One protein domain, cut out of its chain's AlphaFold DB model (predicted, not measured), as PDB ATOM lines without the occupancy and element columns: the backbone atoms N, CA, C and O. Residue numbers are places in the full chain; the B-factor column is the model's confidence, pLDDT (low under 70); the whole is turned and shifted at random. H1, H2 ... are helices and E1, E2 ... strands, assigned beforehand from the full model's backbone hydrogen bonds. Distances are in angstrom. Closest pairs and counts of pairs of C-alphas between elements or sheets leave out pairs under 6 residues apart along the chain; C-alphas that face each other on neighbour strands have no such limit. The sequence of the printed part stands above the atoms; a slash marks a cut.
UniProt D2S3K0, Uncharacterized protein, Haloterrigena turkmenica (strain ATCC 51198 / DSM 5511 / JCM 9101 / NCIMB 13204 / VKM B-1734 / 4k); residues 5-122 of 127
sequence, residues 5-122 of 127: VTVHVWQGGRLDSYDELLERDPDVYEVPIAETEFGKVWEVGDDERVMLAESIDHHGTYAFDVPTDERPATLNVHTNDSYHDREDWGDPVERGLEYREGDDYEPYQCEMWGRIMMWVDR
ATOM      1  N   VAL A   5     113.166 139.368 140.187       90.62
ATOM      2  CA  VAL A   5     112.341 139.970 141.240       90.62
ATOM      3  C   VAL A   5     112.599 141.468 141.273       90.62
ATOM      4  O   VAL A   5     113.749 141.913 141.215       90.62
ATOM      5  N   THR A   6     111.530 142.251 141.382       93.81
ATOM      6  CA  THR A   6     111.636 143.694 141.586       93.81
ATOM      7  C   THR A   6     112.063 144.006 143.022       93.81
ATOM      8  O   THR A   6     111.438 143.547 143.976       93.81
ATOM      9  N   VAL A   7     113.103 144.824 143.188       92.38
ATOM     10  CA  VAL A   7     113.575 145.311 144.491       92.38
ATOM     11  C   VAL A   7     113.565 146.837 144.493       92.38
ATOM     12  O   VAL A   7     114.163 147.476 143.624       92.38
ATOM     13  N   HIS A   8     112.891 147.418 145.481       94.62
ATOM     14  CA  HIS A   8     112.934 148.843 145.782       94.62
ATOM     15  C   HIS A   8     114.095 149.128 146.731       94.62
ATOM     16  O   HIS A   8     114.197 148.526 147.801       94.62
ATOM     17  N   VAL A   9     114.959 150.060 146.340       94.06
ATOM     18  CA  VAL A   9     116.132 150.458 147.114       94.06
ATOM     19  C   VAL A   9     116.104 151.964 147.309       94.06
ATOM     20  O   VAL A   9     116.101 152.726 146.347       94.06
ATOM     21  N   TRP A  10     116.137 152.412 148.556       94.56
ATOM     22  CA  TRP A  10     116.389 153.812 148.872       94.56
ATOM     23  C   TRP A  10     117.853 153.971 149.251       94.56
ATOM     24  O   TRP A  10     118.316 153.317 150.184       94.56
ATOM     25  N   GLN A  11     118.573 154.851 148.554       92.56
ATOM     26  CA  GLN A  11     119.970 155.159 148.846       92.56
ATOM     27  C   GLN A  11     120.125 156.595 149.360       92.56
ATOM     28  O   GLN A  11     119.772 157.574 148.700       92.56
ATOM     29  N   GLY A  12     120.690 156.713 150.555       90.38
ATOM     30  CA  GLY A  12     120.986 157.966 151.233       90.38
ATOM     31  C   GLY A  12     122.475 158.150 151.488       90.38
ATOM     32  O   GLY A  12     123.280 157.216 151.449       90.38
ATOM     33  N   GLY A  13     122.859 159.387 151.782       88.00
ATOM     34  CA  GLY A  13     124.184 159.686 152.301       88.00
ATOM     35  C   GLY A  13     124.329 159.258 153.762       88.00
ATOM     36  O   GLY A  13     123.351 159.132 154.484       88.00
ATOM     37  N   ARG A  14     125.575 159.149 154.229       85.12
ATOM     38  CA  ARG A  14     125.957 158.851 155.626       85.12
ATOM     39  C   ARG A  14     125.176 159.597 156.725       85.12
ATOM     40  O   ARG A  14     125.164 159.161 157.868       85.12
ATOM     41  N   LEU A  15     124.687 160.800 156.437       86.06
ATOM     42  CA  LEU A  15     124.031 161.664 157.426       86.06
ATOM     43  C   LEU A  15     122.519 161.775 157.204       86.06
ATOM     44  O   LEU A  15     121.877 162.497 157.962       86.06
ATOM     45  N   ASP A  16     121.977 161.115 156.176       88.19
ATOM     46  CA  ASP A  16     120.534 161.079 155.948       88.19
ATOM     47  C   ASP A  16     119.884 160.228 157.047       88.19
ATOM     48  O   ASP A  16     120.364 159.135 157.369       88.19
ATOM     49  N   SER A  17     118.793 160.733 157.625       87.06
ATOM     50  CA  SER A  17     117.967 159.933 158.524       87.06
ATOM     51  C   SER A  17     117.094 158.958 157.736       87.06
ATOM     52  O   SER A  17     116.777 159.183 156.568       87.06
ATOM     53  N   TYR A  18     116.682 157.869 158.383       82.94
ATOM     54  CA  TYR A  18     115.829 156.874 157.741       82.94
ATOM     55  C   TYR A  18     114.451 157.418 157.335       82.94
ATOM     56  O   TYR A  18     113.950 157.068 156.271       82.94
ATOM     57  N   ASP A  19     113.869 158.316 158.136       85.88
ATOM     58  CA  ASP A  19     112.584 158.943 157.813       85.88
ATOM     59  C   ASP A  19     112.700 159.794 156.536       85.88
ATOM     60  O   ASP A  19     111.920 159.627 155.603       85.88
ATOM     61  N   GLU A  20     113.733 160.642 156.446       87.00
ATOM     62  CA  GLU A  20     114.005 161.467 155.256       87.00
ATOM     63  C   GLU A  20     114.363 160.628 154.022       87.00
ATOM     64  O   GLU A  20     114.180 161.071 152.884       87.00
ATOM     65  N   LEU A  21     114.920 159.434 154.238       89.25
ATOM     66  CA  LEU A  21     115.268 158.503 153.175       89.25
ATOM     67  C   LEU A  21     114.006 157.939 152.509       89.25
ATOM     68  O   LEU A  21     113.928 157.940 151.281       89.25
ATOM     69  N   LEU A  22     113.009 157.529 153.299       88.69
ATOM     70  CA  LEU A  22     111.753 156.955 152.802       88.69
ATOM     71  C   LEU A  22     110.769 157.985 152.226       88.69
ATOM     72  O   LEU A  22     109.835 157.611 151.522       88.69
ATOM     73  N   GLU A  23     110.973 159.281 152.472       90.06
ATOM     74  CA  GLU A  23     110.211 160.350 151.805       90.06
ATOM     75  C   GLU A  23     110.567 160.510 150.312       90.06
ATOM     76  O   GLU A  23     109.892 161.247 149.587       90.06
ATOM     77  N   ARG A  24     111.634 159.851 149.844       90.31
ATOM     78  CA  ARG A  24     112.100 159.873 148.450       90.31
ATOM     79  C   ARG A  24     111.498 158.706 147.662       90.31
ATOM     80  O   ARG A  24     111.146 157.676 148.231       90.31
ATOM     81  N   ASP A  25     111.418 158.851 146.340       92.62
ATOM     82  CA  ASP A  25     111.099 157.716 145.467       92.62
ATOM     83  C   ASP A  25     112.255 156.691 145.506       92.62
ATOM     84  O   ASP A  25     113.416 157.111 145.424       92.62
ATOM     85  N   PRO A  26     111.974 155.379 145.637       94.62
ATOM     86  CA  PRO A  26     113.008 154.353 145.565       94.62
ATOM     87  C   PRO A  26     113.575 154.234 144.153       94.62
ATOM     88  O   PRO A  26     112.862 154.380 143.155       94.62
ATOM     89  N   ASP A  27     114.840 153.843 144.077       94.94
ATOM     90  CA  ASP A  27     115.392 153.247 142.872       94.94
ATOM     91  C   ASP A  27     114.834 151.825 142.715       94.94
ATOM     92  O   ASP A  27     114.722 151.062 143.680       94.94
ATOM     93  N   VAL A  28     114.458 151.466 141.488       95.38
ATOM     94  CA  VAL A  28     113.827 150.179 141.171       95.38
ATOM     95  C   VAL A  28     114.802 149.318 140.382       95.38
ATOM     96  O   VAL A  28     115.285 149.728 139.323       95.38
ATOM     97  N   TYR A  29     115.060 148.114 140.882       93.31
ATOM     98  CA  TYR A  29     115.971 147.155 140.269       93.31
ATOM     99  C   TYR A  29     115.248 145.852 139.932       93.31
ATOM    100  O   TYR A  29     114.578 145.276 140.783       93.31
ATOM    101  N   GLU A  30     115.435 145.358 138.708       92.81
ATOM    102  CA  GLU A  30     115.071 143.989 138.326       92.81
ATOM    103  C   GLU A  30     116.264 143.075 138.634       92.81
ATOM    104  O   GLU A  30     117.282 143.108 137.939       92.81
ATOM    105  N   VAL A  31     116.168 142.296 139.712       90.62
ATOM    106  CA  VAL A  31     117.262 141.454 140.206       90.62
ATOM    107  C   VAL A  31     117.031 140.010 139.764       90.62
ATOM    108  O   VAL A  31     115.976 139.459 140.075       90.62
ATOM    109  N   PRO A  32     117.972 139.368 139.050       89.75
ATOM    110  CA  PRO A  32     117.861 137.951 138.727       89.75
ATOM    111  C   PRO A  32     117.768 137.097 139.991       89.75
ATOM    112  O   PRO A  32     118.481 137.337 140.964       89.75
ATOM    113  N   ILE A  33     116.905 136.084 139.958       86.94
ATOM    114  CA  ILE A  33     116.892 135.049 140.987       86.94
ATOM    115  C   ILE A  33     118.113 134.164 140.759       86.94
ATOM    116  O   ILE A  33     118.237 133.543 139.702       86.94
ATOM    117  N   ALA A  34     118.999 134.118 141.747       83.88
ATOM    118  CA  ALA A  34     120.230 133.356 141.678       83.88
ATOM    119  C   ALA A  34     119.941 131.846 141.678       83.88
ATOM    120  O   ALA A  34     119.150 131.341 142.478       83.88
ATOM    121  N   GLU A  35     120.612 131.098 140.801       74.38
ATOM    122  CA  GLU A  35     120.485 129.636 140.702       74.38
ATOM    123  C   GLU A  35     121.397 128.895 141.708       74.38
ATOM    124  O   GLU A  35     121.941 127.831 141.402       74.38
ATOM    125  N   THR A  36     121.614 129.446 142.910       64.62
ATOM    126  CA  THR A  36     122.549 128.858 143.887       64.62
ATOM    127  C   THR A  36     121.884 127.827 144.800       64.62
ATOM    128  O   THR A  36     120.761 128.011 145.260       64.62
ATOM    129  N   GLU A  37     122.584 126.722 145.094       54.62
ATOM    130  CA  GLU A  37     122.093 125.692 146.027       54.62
ATOM    131  C   GLU A  37     122.236 126.110 147.504       54.62
ATOM    132  O   GLU A  37     121.554 125.542 148.356       54.62
ATOM    133  N   PHE A  38     123.115 127.069 147.840       52.72
ATOM    134  CA  PHE A  38     123.481 127.346 149.237       52.72
ATOM    135  C   PHE A  38     123.726 128.820 149.598       52.72
ATOM    136  O   PHE A  38     124.566 129.064 150.456       52.72
ATOM    137  N   GLY A  39     123.017 129.804 149.025       54.38
ATOM    138  CA  GLY A  39     122.928 131.183 149.564       54.38
ATOM    139  C   GLY A  39     124.267 131.875 149.890       54.38
ATOM    140  O   GLY A  39     124.337 132.804 150.699       54.38
ATOM    141  N   LYS A  40     125.368 131.377 149.323       63.06
ATOM    142  CA  LYS A  40     126.734 131.805 149.600       63.06
ATOM    143  C   LYS A  40     127.117 132.801 148.541       63.06
ATOM    144  O   LYS A  40     127.065 132.487 147.352       63.06
ATOM    145  N   VAL A  41     127.589 133.968 148.977       64.06
ATOM    146  CA  VAL A  41     127.877 135.077 148.066       64.06
ATOM    147  C   VAL A  41     128.759 134.630 146.905       64.06
ATOM    148  O   VAL A  41     128.413 134.934 145.777       64.06
ATOM    149  N   TRP A  42     129.820 133.840 147.118       67.31
ATOM    150  CA  TRP A  42     130.756 133.435 146.057       67.31
ATOM    151  C   TRP A  42     130.175 132.493 144.992       67.31
ATOM    152  O   TRP A  42     130.743 132.450 143.897       67.31
ATOM    153  N   GLU A  43     129.081 131.783 145.282       71.94
ATOM    154  CA  GLU A  43     128.414 130.852 144.356       71.94
ATOM    155  C   GLU A  43     127.548 131.585 143.326       71.94
ATOM    156  O   GLU A  43     127.321 131.057 142.244       71.94
ATOM    157  N   VAL A  44     127.141 132.820 143.633       74.94
ATOM    158  CA  VAL A  44     126.336 133.658 142.738       74.94
ATOM    159  C   VAL A  44     127.195 134.150 141.560       74.94
ATOM    160  O   VAL A  44     128.322 134.639 141.744       74.94
ATOM    161  N   GLY A  45     126.692 134.015 140.336       75.12
ATOM    162  CA  GLY A  45     127.304 134.565 139.129       75.12
ATOM    163  C   GLY A  45     127.382 136.090 139.180       75.12
ATOM    164  O   GLY A  45     126.577 136.750 139.832       75.12
ATOM    165  N   ASP A  46     128.366 136.693 138.508       76.44
ATOM    166  CA  ASP A  46     128.465 138.164 138.480       76.44
ATOM    167  C   ASP A  46     127.287 138.807 137.725       76.44
ATOM    168  O   ASP A  46     126.946 139.954 137.989       76.44
ATOM    169  N   ASP A  47     126.649 138.063 136.821       80.31
ATOM    170  CA  ASP A  47     125.442 138.436 136.082       80.31
ATOM    171  C   ASP A  47     124.134 138.225 136.863       80.31
ATOM    172  O   ASP A  47     123.091 138.713 136.438       80.31
ATOM    173  N   GLU A  48     124.191 137.553 138.014       83.12
ATOM    174  CA  GLU A  48     123.057 137.339 138.924       83.12
ATOM    175  C   GLU A  48     123.069 138.322 140.109       83.12
ATOM    176  O   GLU A  48     122.155 138.331 140.932       83.12
ATOM    177  N   ARG A  49     124.102 139.174 140.206       84.12
ATOM    178  CA  ARG A  49     124.219 140.209 141.238       84.12
ATOM    179  C   ARG A  49     123.971 141.597 140.674       84.12
ATOM    180  O   ARG A  49     124.362 141.921 139.555       84.12
ATOM    181  N   VAL A  50     123.440 142.465 141.524       90.25
ATOM    182  CA  VAL A  50     123.386 143.905 141.273       90.25
ATOM    183  C   VAL A  50     124.352 144.621 142.211       90.25
ATOM    184  O   VAL A  50     124.298 144.461 143.431       90.25
ATOM    185  N   MET A  51     125.247 145.424 141.633       89.12
ATOM    186  CA  MET A  51     126.175 146.277 142.376       89.12
ATOM    187  C   MET A  51     125.492 147.600 142.727       89.12
ATOM    188  O   MET A  51     125.197 148.399 141.841       89.12
ATOM    189  N   LEU A  52     125.281 147.847 144.019       89.94
ATOM    190  CA  LEU A  52     124.762 149.120 144.533       89.94
ATOM    191  C   LEU A  52     125.890 150.129 144.785       89.94
ATOM    192  O   LEU A  52     125.700 151.337 144.652       89.94
ATOM    193  N   ALA A  53     127.084 149.641 145.138       89.31
ATOM    194  CA  ALA A  53     128.283 150.460 145.276       89.31
ATOM    195  C   ALA A  53     129.551 149.659 144.941       89.31
ATOM    196  O   ALA A  53     129.763 148.564 145.456       89.31
ATOM    197  N   GLU A  54     130.437 150.226 144.116       84.56
ATOM    198  CA  GLU A  54     131.700 149.583 143.702       84.56
ATOM    199  C   GLU A  54     132.934 150.073 144.486       84.56
ATOM    200  O   GLU A  54     134.005 149.454 144.448       84.56
ATOM    201  N   SER A  55     132.802 151.198 145.193       84.62
ATOM    202  CA  SER A  55     133.889 151.803 145.966       84.62
ATOM    203  C   SER A  55     133.930 151.252 147.386       84.62
ATOM    204  O   SER A  55     132.919 151.275 148.077       84.62
ATOM    205  N   ILE A  56     135.113 150.856 147.862       81.94
ATOM    206  CA  ILE A  56     135.299 150.468 149.269       81.94
ATOM    207  C   ILE A  56     135.194 151.659 150.241       81.94
ATOM    208  O   ILE A  56     134.990 151.475 151.434       81.94
ATOM    209  N   ASP A  57     135.324 152.886 149.732       84.06
ATOM    210  CA  ASP A  57     135.182 154.106 150.530       84.06
ATOM    211  C   ASP A  57     133.715 154.557 150.612       84.06
ATOM    212  O   ASP A  57     133.412 155.615 151.170       84.06
ATOM    213  N   HIS A  58     132.795 153.795 150.007       87.31
ATOM    214  CA  HIS A  58     131.378 154.101 150.064       87.31
ATOM    215  C   HIS A  58     130.855 153.962 151.497       87.31
ATOM    216  O   HIS A  58     131.243 153.068 152.248       87.31
ATOM    217  N   HIS A  59     129.964 154.874 151.866       88.12
ATOM    218  CA  HIS A  59     129.260 154.875 153.137       88.12
ATOM    219  C   HIS A  59     127.921 155.575 152.931       88.12
ATOM    220  O   HIS A  59     127.890 156.775 152.627       88.12
ATOM    221  N   GLY A  60     126.836 154.831 153.111       88.38
ATOM    222  CA  GLY A  60     125.483 155.328 152.918       88.38
ATOM    223  C   GLY A  60     124.477 154.669 153.849       88.38
ATOM    224  O   GLY A  60     124.747 153.633 154.457       88.38
ATOM    225  N   THR A  61     123.314 155.301 153.928       90.12
ATOM    226  CA  THR A  61     122.126 154.783 154.607       90.12
ATOM    227  C   THR A  61     121.219 154.171 153.553       90.12
ATOM    228  O   THR A  61     121.022 154.777 152.500       90.12
ATOM    229  N   TYR A  62     120.678 152.989 153.812       91.06
ATOM    230  CA  TYR A  62     119.882 152.254 152.841       91.06
ATOM    231  C   TYR A  62     118.569 151.765 153.429       91.06
ATOM    232  O   TYR A  62     118.487 151.473 154.624       91.06
ATOM    233  N   ALA A  63     117.567 151.640 152.561       91.06
ATOM    234  CA  ALA A  63     116.355 150.891 152.844       91.06
ATOM    235  C   ALA A  63     115.990 149.968 151.674       91.06
ATOM    236  O   ALA A  63     116.261 150.307 150.521       91.06
ATOM    237  N   PHE A  64     115.369 148.829 151.973       91.25
ATOM    238  CA  PHE A  64     115.038 147.784 151.006       91.25
ATOM    239  C   PHE A  64     113.608 147.285 151.167       91.25
ATOM    240  O   PHE A  64     113.151 147.023 152.284       91.25
ATOM    241  N   ASP A  65     112.929 147.074 150.044       91.25
ATOM    242  CA  ASP A  65     111.625 146.418 150.001       91.25
ATOM    243  C   ASP A  65     111.454 145.582 148.727       91.25
ATOM    244  O   ASP A  65     111.988 145.913 147.669       91.25
ATOM    245  N   VAL A  66     110.683 144.504 148.839       88.81
ATOM    246  CA  VAL A  66     110.211 143.700 147.707       88.81
ATOM    247  C   VAL A  66     108.695 143.895 147.619       88.81
ATOM    248  O   VAL A  66     108.015 143.626 148.613       88.81
ATOM    249  N   PRO A  67     108.133 144.336 146.478       86.81
ATOM    250  CA  PRO A  67     106.690 144.514 146.318       86.81
ATOM    251  C   PRO A  67     105.902 143.242 146.640       86.81
ATOM    252  O   PRO A  67     106.353 142.139 146.348       86.81
ATOM    253  N   THR A  68     104.709 143.375 147.226       82.31
ATOM    254  CA  THR A  68     103.899 142.232 147.693       82.31
ATOM    255  C   THR A  68     103.615 141.191 146.606       82.31
ATOM    256  O   THR A  68     103.558 140.005 146.911       82.31
ATOM    257  N   ASP A  69     103.438 141.612 145.354       83.44
ATOM    258  CA  ASP A  69     103.173 140.741 144.203       83.44
ATOM    259  C   ASP A  69     104.392 139.939 143.719       83.44
ATOM    260  O   ASP A  69     104.223 138.982 142.967       83.44
ATOM    261  N   GLU A  70     105.587 140.291 144.193       82.44
ATOM    262  CA  GLU A  70     106.866 139.638 143.878       82.44
ATOM    263  C   GLU A  70     107.349 138.730 145.024       82.44
ATOM    264  O   GLU A  70     108.425 138.134 144.972       82.44
ATOM    265  N   ARG A  71     106.554 138.627 146.096       82.25
ATOM    266  CA  ARG A  71     106.816 137.750 147.242       82.25
ATOM    267  C   ARG A  71     106.222 136.359 146.972       82.25
ATOM    268  O   ARG A  71     105.193 136.261 146.308       82.25
ATOM    269  N   PRO A  72     106.795 135.276 147.526       86.00
ATOM    270  CA  PRO A  72     107.901 135.254 148.482       86.00
ATOM    271  C   PRO A  72     109.296 135.303 147.834       86.00
ATOM    272  O   PRO A  72     109.535 134.647 146.823       86.00
ATOM    273  N   ALA A  73     110.228 136.030 148.456       85.38
ATOM    274  CA  ALA A  73     111.606 136.198 147.987       85.38
ATOM    275  C   ALA A  73     112.578 136.421 149.156       85.38
ATOM    276  O   ALA A  73     112.208 137.030 150.161       85.38
ATOM    277  N   THR A  74     113.832 135.985 149.012       87.12
ATOM    278  CA  THR A  74     114.896 136.282 149.983       87.12
ATOM    279  C   THR A  74     115.899 137.242 149.360       87.12
ATOM    280  O   THR A  74     116.653 136.862 148.466       87.12
ATOM    281  N   LEU A  75     115.926 138.488 149.835       87.00
ATOM    282  CA  LEU A  75     116.893 139.494 149.401       87.00
ATOM    283  C   LEU A  75     118.151 139.406 150.259       87.00
ATOM    284  O   LEU A  75     118.118 139.635 151.466       87.00
ATOM    285  N   ASN A  76     119.286 139.136 149.637       86.56
ATOM    286  CA  ASN A  76     120.572 139.124 150.314       86.56
ATOM    287  C   ASN A  76     121.350 140.392 149.980       86.56
ATOM    288  O   ASN A  76     121.460 140.770 148.813       86.56
ATOM    289  N   VAL A  77     121.939 141.016 151.001       85.94
ATOM    290  CA  VAL A  77     122.805 142.188 150.844       85.94
ATOM    291  C   VAL A  77     124.159 141.891 151.477       85.94
ATOM    292  O   VAL A  77     124.266 141.549 152.657       85.94
ATOM    293  N   HIS A  78     125.215 142.011 150.680       83.50
ATOM    294  CA  HIS A  78     126.585 141.799 151.124       83.50
ATOM    295  C   HIS A  78     127.382 143.090 150.990       83.50
ATOM    296  O   HIS A  78     127.342 143.757 149.952       83.50
ATOM    297  N   THR A  79     128.134 143.408 152.042       82.00
ATOM    298  CA  THR A  79     129.035 144.557 152.062       82.00
ATOM    299  C   THR A  79     130.462 144.093 152.292       82.00
ATOM    300  O   THR A  79     130.691 143.273 153.182       82.00
ATOM    301  N   ASN A  80     131.419 144.624 151.536       73.00
ATOM    302  CA  ASN A  80     132.814 144.206 151.624       73.00
ATOM    303  C   ASN A  80     133.793 145.382 151.481       73.00
ATOM    304  O   ASN A  80     133.673 146.197 150.565       73.00
ATOM    305  N   ASP A  81     134.791 145.445 152.356       68.31
ATOM    306  CA  ASP A  81     135.887 146.420 152.343       68.31
ATOM    307  C   ASP A  81     137.207 145.868 151.752       68.31
ATOM    308  O   ASP A  81     138.179 146.607 151.584       68.31
ATOM    309  N   SER A  82     137.246 144.586 151.384       59.38
ATOM    310  CA  SER A  82     138.403 143.887 150.824       59.38
ATOM    311  C   SER A  82     138.638 144.205 149.344       59.38
ATOM    312  O   SER A  82     137.738 144.198 148.498       59.38
ATOM    313  N   TYR A  83     139.909 144.450 149.020       54.06
ATOM    314  CA  TYR A  83     140.383 144.804 147.681       54.06
ATOM    315  C   TYR A  83     140.823 143.605 146.830       54.06
ATOM    316  O   TYR A  83     141.037 143.785 145.629       54.06
ATOM    317  N   HIS A  84     141.042 142.433 147.437       52.59
ATOM    318  CA  HIS A  84     142.032 141.491 146.908       52.59
ATOM    319  C   HIS A  84     141.460 140.185 146.331       52.59
ATOM    320  O   HIS A  84     141.836 139.897 145.199       52.59
ATOM    321  N   ASP A  85     140.506 139.480 146.965       56.25
ATOM    322  CA  ASP A  85     139.981 138.204 146.430       56.25
ATOM    323  C   ASP A  85     138.497 137.918 146.773       56.25
ATOM    324  O   ASP A  85     138.027 138.251 147.859       56.25
ATOM    325  N   ARG A  86     137.754 137.270 145.847       57.34
ATOM    326  CA  ARG A  86     136.338 136.828 146.026       57.34
ATOM    327  C   ARG A  86     136.157 135.837 147.177       57.34
ATOM    328  O   ARG A  86     135.074 135.731 147.736       57.34
ATOM    329  N   GLU A  87     137.210 135.100 147.500       59.53
ATOM    330  CA  GLU A  87     137.234 134.076 148.550       59.53
ATOM    331  C   GLU A  87     137.322 134.692 149.954       59.53
ATOM    332  O   GLU A  87     136.909 134.069 150.929       59.53
ATOM    333  N   ASP A  88     137.802 135.936 150.044       59.00
ATOM    334  CA  ASP A  88     137.827 136.729 151.278       59.00
ATOM    335  C   ASP A  88     136.490 137.442 151.529       59.00
ATOM    336  O   ASP A  88     136.349 138.213 152.481       59.00
ATOM    337  N   TRP A  89     135.499 137.232 150.658       64.44
ATOM    338  CA  TRP A  89     134.161 137.759 150.860       64.44
ATOM    339  C   TRP A  89     133.501 136.924 151.948       64.44
ATOM    340  O   TRP A  89     133.219 135.741 151.760       64.44
ATOM    341  N   GLY A  90     133.337 137.536 153.122       59.34
ATOM    342  CA  GLY A  90     132.725 136.891 154.277       59.34
ATOM    343  C   GLY A  90     131.258 136.522 154.047       59.34
ATOM    344  O   GLY A  90     130.708 136.647 152.952       59.34
ATOM    345  N   ASP A  91     130.590 136.097 155.115       59.16
ATOM    346  CA  ASP A  91     129.133 135.972 155.082       59.16
ATOM    347  C   ASP A  91     128.492 137.347 154.771       59.16
ATOM    348  O   ASP A  91     129.065 138.385 155.122       59.16
ATOM    349  N   PRO A  92     127.323 137.399 154.104       57.84
ATOM    350  CA  PRO A  92     126.552 138.636 153.991       57.84
ATOM    351  C   PRO A  92     126.304 139.263 155.368       57.84
ATOM    352  O   PRO A  92     126.126 138.554 156.361       57.84
ATOM    353  N   VAL A  93     126.326 140.600 155.410       57.31
ATOM    354  CA  VAL A  93     126.158 141.368 156.657       57.31
ATOM    355  C   VAL A  93     124.776 141.136 157.255       57.31
ATOM    356  O   VAL A  93     124.650 141.014 158.470       57.31
ATOM    357  N   GLU A  94     123.775 140.977 156.394       59.09
ATOM    358  CA  GLU A  94     122.441 140.497 156.739       59.09
ATOM    359  C   GLU A  94     122.197 139.185 155.990       59.09
ATOM    360  O   GLU A  94     122.229 139.136 154.757       59.09
ATOM    361  N   ARG A  95     122.004 138.091 156.737       56.47
ATOM    362  CA  ARG A  95     121.697 136.779 156.156       56.47
ATOM    363  C   ARG A  95     120.239 136.760 155.710       56.47
ATOM    364  O   ARG A  95     119.399 136.283 156.462       56.47
ATOM    365  N   GLY A  96     119.993 137.250 154.498       66.62
ATOM    366  CA  GLY A  96     118.730 137.111 153.778       66.62
ATOM    367  C   GLY A  96     117.547 137.790 154.468       66.62
ATOM    368  O   GLY A  96     116.957 137.255 155.402       66.62
ATOM    369  N   LEU A  97     117.144 138.947 153.957       77.44
ATOM    370  CA  LEU A  97     115.866 139.564 154.285       77.44
ATOM    371  C   LEU A  97     114.764 138.760 153.591       77.44
ATOM    372  O   LEU A  97     114.604 138.823 152.373       77.44
ATOM    373  N   GLU A  98     114.056 137.941 154.362       80.38
ATOM    374  CA  GLU A  98     112.992 137.081 153.848       80.38
ATOM    375  C   GLU A  98     111.663 137.839 153.785       80.38
ATOM    376  O   GLU A  98     111.085 138.165 154.821       80.38
ATOM    377  N   TYR A  99     111.165 138.060 152.568       78.00
ATOM    378  CA  TYR A  99     109.882 138.690 152.280       78.00
ATOM    379  C   TYR A  99     108.831 137.634 151.943       78.00
ATOM    380  O   TYR A  99     108.973 136.886 150.977       78.00
ATOM    381  N   ARG A 100     107.744 137.585 152.716       80.56
ATOM    382  CA  ARG A 100     106.614 136.658 152.545       80.56
ATOM    383  C   ARG A 100     105.363 137.386 152.048       80.56
ATOM    384  O   ARG A 100     105.176 138.576 152.292       80.56
ATOM    385  N   GLU A 101     104.455 136.651 151.403       70.69
ATOM    386  CA  GLU A 101     103.211 137.185 150.805       70.69
ATOM    387  C   GLU A 101     102.281 137.921 151.796       70.69
ATOM    388  O   GLU A 101     101.404 138.667 151.370       70.69
ATOM    389  N   GLY A 102     102.451 137.725 153.109       65.25
ATOM    390  CA  GLY A 102     101.645 138.360 154.163       65.25
ATOM    391  C   GLY A 102     102.408 139.334 155.060       65.25
ATOM    392  O   GLY A 102     101.897 139.703 156.116       65.25
ATOM    393  N   ASP A 103     103.634 139.694 154.693       75.44
ATOM    394  CA  ASP A 103     104.454 140.598 155.488       75.44
ATOM    395  C   ASP A 103     104.007 142.057 155.292       75.44
ATOM    396  O   ASP A 103     104.130 142.619 154.212       75.44
ATOM    397  N   ASP A 104     103.505 142.705 156.343       67.06
ATOM    398  CA  ASP A 104     103.106 144.125 156.311       67.06
ATOM    399  C   ASP A 104     104.182 145.054 156.919       67.06
ATOM    400  O   ASP A 104     103.873 146.156 157.378       67.06
ATOM    401  N   TYR A 105     105.438 144.604 157.020       69.81
ATOM    402  CA  TYR A 105     106.490 145.398 157.655       69.81
ATOM    403  C   TYR A 105     107.054 146.490 156.735       69.81
ATOM    404  O   TYR A 105     107.055 146.374 155.510       69.81
ATOM    405  N   GLU A 106     107.524 147.566 157.368       76.25
ATOM    406  CA  GLU A 106     108.203 148.691 156.720       76.25
ATOM    407  C   GLU A 106     109.513 148.235 156.049       76.25
ATOM    408  O   GLU A 106     110.085 147.226 156.477       76.25
ATOM    409  N   PRO A 107     110.015 148.966 155.030       80.81
ATOM    410  CA  PRO A 107     111.286 148.648 154.386       80.81
ATOM    411  C   PRO A 107     112.395 148.407 155.411       80.81
ATOM    412  O   PRO A 107     112.546 149.176 156.365       80.81
ATOM    413  N   TYR A 108     113.189 147.358 155.206       82.62
ATOM    414  CA  TYR A 108     114.326 147.073 156.076       82.62
ATOM    415  C   TYR A 108     115.398 148.142 155.874       82.62
ATOM    416  O   TYR A 108     115.746 148.455 154.741       82.62
ATOM    417  N   GLN A 109     115.933 148.676 156.967       84.12
ATOM    418  CA  GLN A 109     116.798 149.852 156.980       84.12
ATOM    419  C   GLN A 109     118.140 149.554 157.652       84.12
ATOM    420  O   GLN A 109     118.165 149.024 158.765       84.12
ATOM    421  N   CYS A 110     119.252 149.942 157.024       85.00
ATOM    422  CA  CYS A 110     120.581 149.811 157.624       85.00
ATOM    423  C   CYS A 110     121.607 150.825 157.083       85.00
ATOM    424  O   CYS A 110     121.499 151.332 155.967       85.00
ATOM    425  N   GLU A 111     122.640 151.103 157.882       86.00
ATOM    426  CA  GLU A 111     123.858 151.776 157.419       86.00
ATOM    427  C   GLU A 111     124.821 150.741 156.830       86.00
ATOM    428  O   GLU A 111     125.022 149.669 157.407       86.00
ATOM    429  N   MET A 112     125.442 151.064 155.693       86.44
ATOM    430  CA  MET A 112     126.370 150.170 155.002       86.44
ATOM    431  C   MET A 112     127.635 150.885 154.528       86.44
ATOM    432  O   MET A 112     127.627 152.071 154.183       86.44
ATOM    433  N   TRP A 113     128.727 150.120 154.477       85.31
ATOM    434  CA  TRP A 113     130.064 150.577 154.111       85.31
ATOM    435  C   TRP A 113     130.709 149.648 153.095       85.31
ATOM    436  O   TRP A 113     130.497 148.440 153.124       85.31
ATOM    437  N   GLY A 114     131.578 150.202 152.262       85.19
ATOM    438  CA  GLY A 114     132.353 149.414 151.320       85.19
ATOM    439  C   GLY A 114     131.617 149.138 150.017       85.19
ATOM    440  O   GLY A 114     130.673 149.830 149.640       85.19
ATOM    441  N   ARG A 115     132.068 148.108 149.306       85.00
ATOM    442  CA  ARG A 115     131.363 147.592 148.135       85.00
ATOM    443  C   ARG A 115     130.064 146.962 148.580       85.00
ATOM    444  O   ARG A 115     130.089 146.142 149.490       85.00
ATOM    445  N   ILE A 116     128.967 147.302 147.920       87.12
ATOM    446  CA  ILE A 116     127.634 146.815 148.264       87.12
ATOM    447  C   ILE A 116     127.066 146.102 147.053       87.12
ATOM    448  O   ILE A 116     127.010 146.659 145.953       87.12
ATOM    449  N   MET A 117     126.636 144.869 147.276       88.12
ATOM    450  CA  MET A 117     125.998 144.032 146.274       88.12
ATOM    451  C   MET A 117     124.751 143.380 146.838       88.12
ATOM    452  O   MET A 117     124.692 143.063 148.028       88.12
ATOM    453  N   MET A 118     123.788 143.154 145.958       89.94
ATOM    454  CA  MET A 118     122.566 142.439 146.276       89.94
ATOM    455  C   MET A 118     122.292 141.332 145.265       89.94
ATOM    456  O   MET A 118     122.671 141.434 144.095       89.94
ATOM    457  N   TRP A 119     121.627 140.284 145.731       89.06
ATOM    458  CA  TRP A 119     121.053 139.227 144.906       89.06
ATOM    459  C   TRP A 119     119.800 138.689 145.590       89.06
ATOM    460  O   TRP A 119     119.613 138.868 146.798       89.06
ATOM    461  N   VAL A 120     118.946 138.029 144.818       87.44
ATOM    462  CA  VAL A 120     117.723 137.414 145.330       87.44
ATOM    463  C   VAL A 120     117.841 135.905 145.201       87.44
ATOM    464  O   VAL A 120     118.196 135.402 144.141       87.44
ATOM    465  N   ASP A 121     117.526 135.190 146.274       84.75
ATOM    466  CA  ASP A 121     117.322 133.746 146.250       84.75
ATOM    467  C   ASP A 121     115.820 133.442 146.291       84.75
ATOM    468  O   ASP A 121     115.007 134.229 146.801       84.75
ATOM    469  N   ARG A 122     115.441 132.259 145.791       75.81
ATOM    470  CA  ARG A 122     114.116 131.718 146.106       75.81
ATOM    471  C   ARG A 122     113.999 131.568 147.623       75.81
ATOM    472  O   ARG A 122     114.992 131.224 148.270       75.81
TER     473      ARG A 122
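AT A GLANCE: This is residues 5 to 122 of the 127 residues of an uncharacterized protein of Haloterrigena turkmenica (strain ATCC 51198 / DSM 5511 / JCM 9101 / NCIMB 13204 / VKM B-1734 / 4k) (UniProt D2S3K0). Two four-stranded sheets, both strongly twisted, lie face to face as a sandwich with their strands only 16 degrees off each other; the sheets' planes are 35 degrees apart, a wedge more than two flat slabs. The short helix H1 sits on the sheet E2 E1 E4 E7, over the face turned away from the other sheet, and the long loop 81 to 93 reaches out to His 84. The printed part has 118 residues, with one named helix and eight named strands in the order E1 H1 E2 E3 E4 E5 E6 E7 E8. The sheets, E2 - E1 - E4 - E7 and E3 - E8 - E5 - E6, are antiparallel throughout; the class is mostly strand, with under half of the residues in named elements. The whole is compact, with a radius of gyration of the C-alphas of 13.8 A and spans of 37 by 33 by 19 A.

IN THESE COORDINATES: E1, residues 5 to 13, begins at C-alpha 5 (112.341, 139.970, 141.240) and is 25.5 A long. H1, residues 18 to 22, is 6.4 A long. E2, residues 27 to 32, is 16.0 A long, and E3, residues 50 to 53, 9.1 A. E4, residues 59 to 65, is 19.8 A long. E5, residues 73 to 80, is 23.0 A long and begins at C-alpha 73 (111.606, 136.198, 147.987). E6, residues 94 to 99, is 13.4 A long, and E7, residues 108 to 113, 16.2 A. E8, residues 115 to 121, is 19.8 A long and ends at C-alpha 121 (117.322, 133.746, 146.250).

HOW THE PARTS SIT: In the first sheet, E2 and E1 pair through N 7 and O 29, 2.9 A, E1 and E4 through N 10 and O 63, 2.9 A, and E4 and E7 through N 62 and O 110, 2.8 A. In the second, E3 and E8 pair through N 50 and O 118, 2.9 A, E8 and E5 through N 78 and O 117, 2.9 A, and the hairpin E5 and E6 through N 75 and O 97, 2.9 A. Between the sheets, the closest C-alphas of E2 and E8 are those of Val 31 and Trp 119, 6.4 A. Those of E5 and E7 are Thr 79 and Trp 113, 6.4 A. H1 has a height over the sheet of 8.2 A and is only just over E1, with 3 of its 5 C-alphas. Its O i to N i+4 pair is within hydrogen-bond range. E2 and E7 are apart.

THE WHOLE: The C-alphas farthest apart, those of His 84 and Gly 102, are 41.2 A apart. The printed part has no cut. The links E2 to E3 and E5 to E6 are long, with 17 and 13 residues. The mean pLDDT of the printed part is 80.3; residues 36 to 42, 81 to 96, 102 and 104 to 105 are under 70.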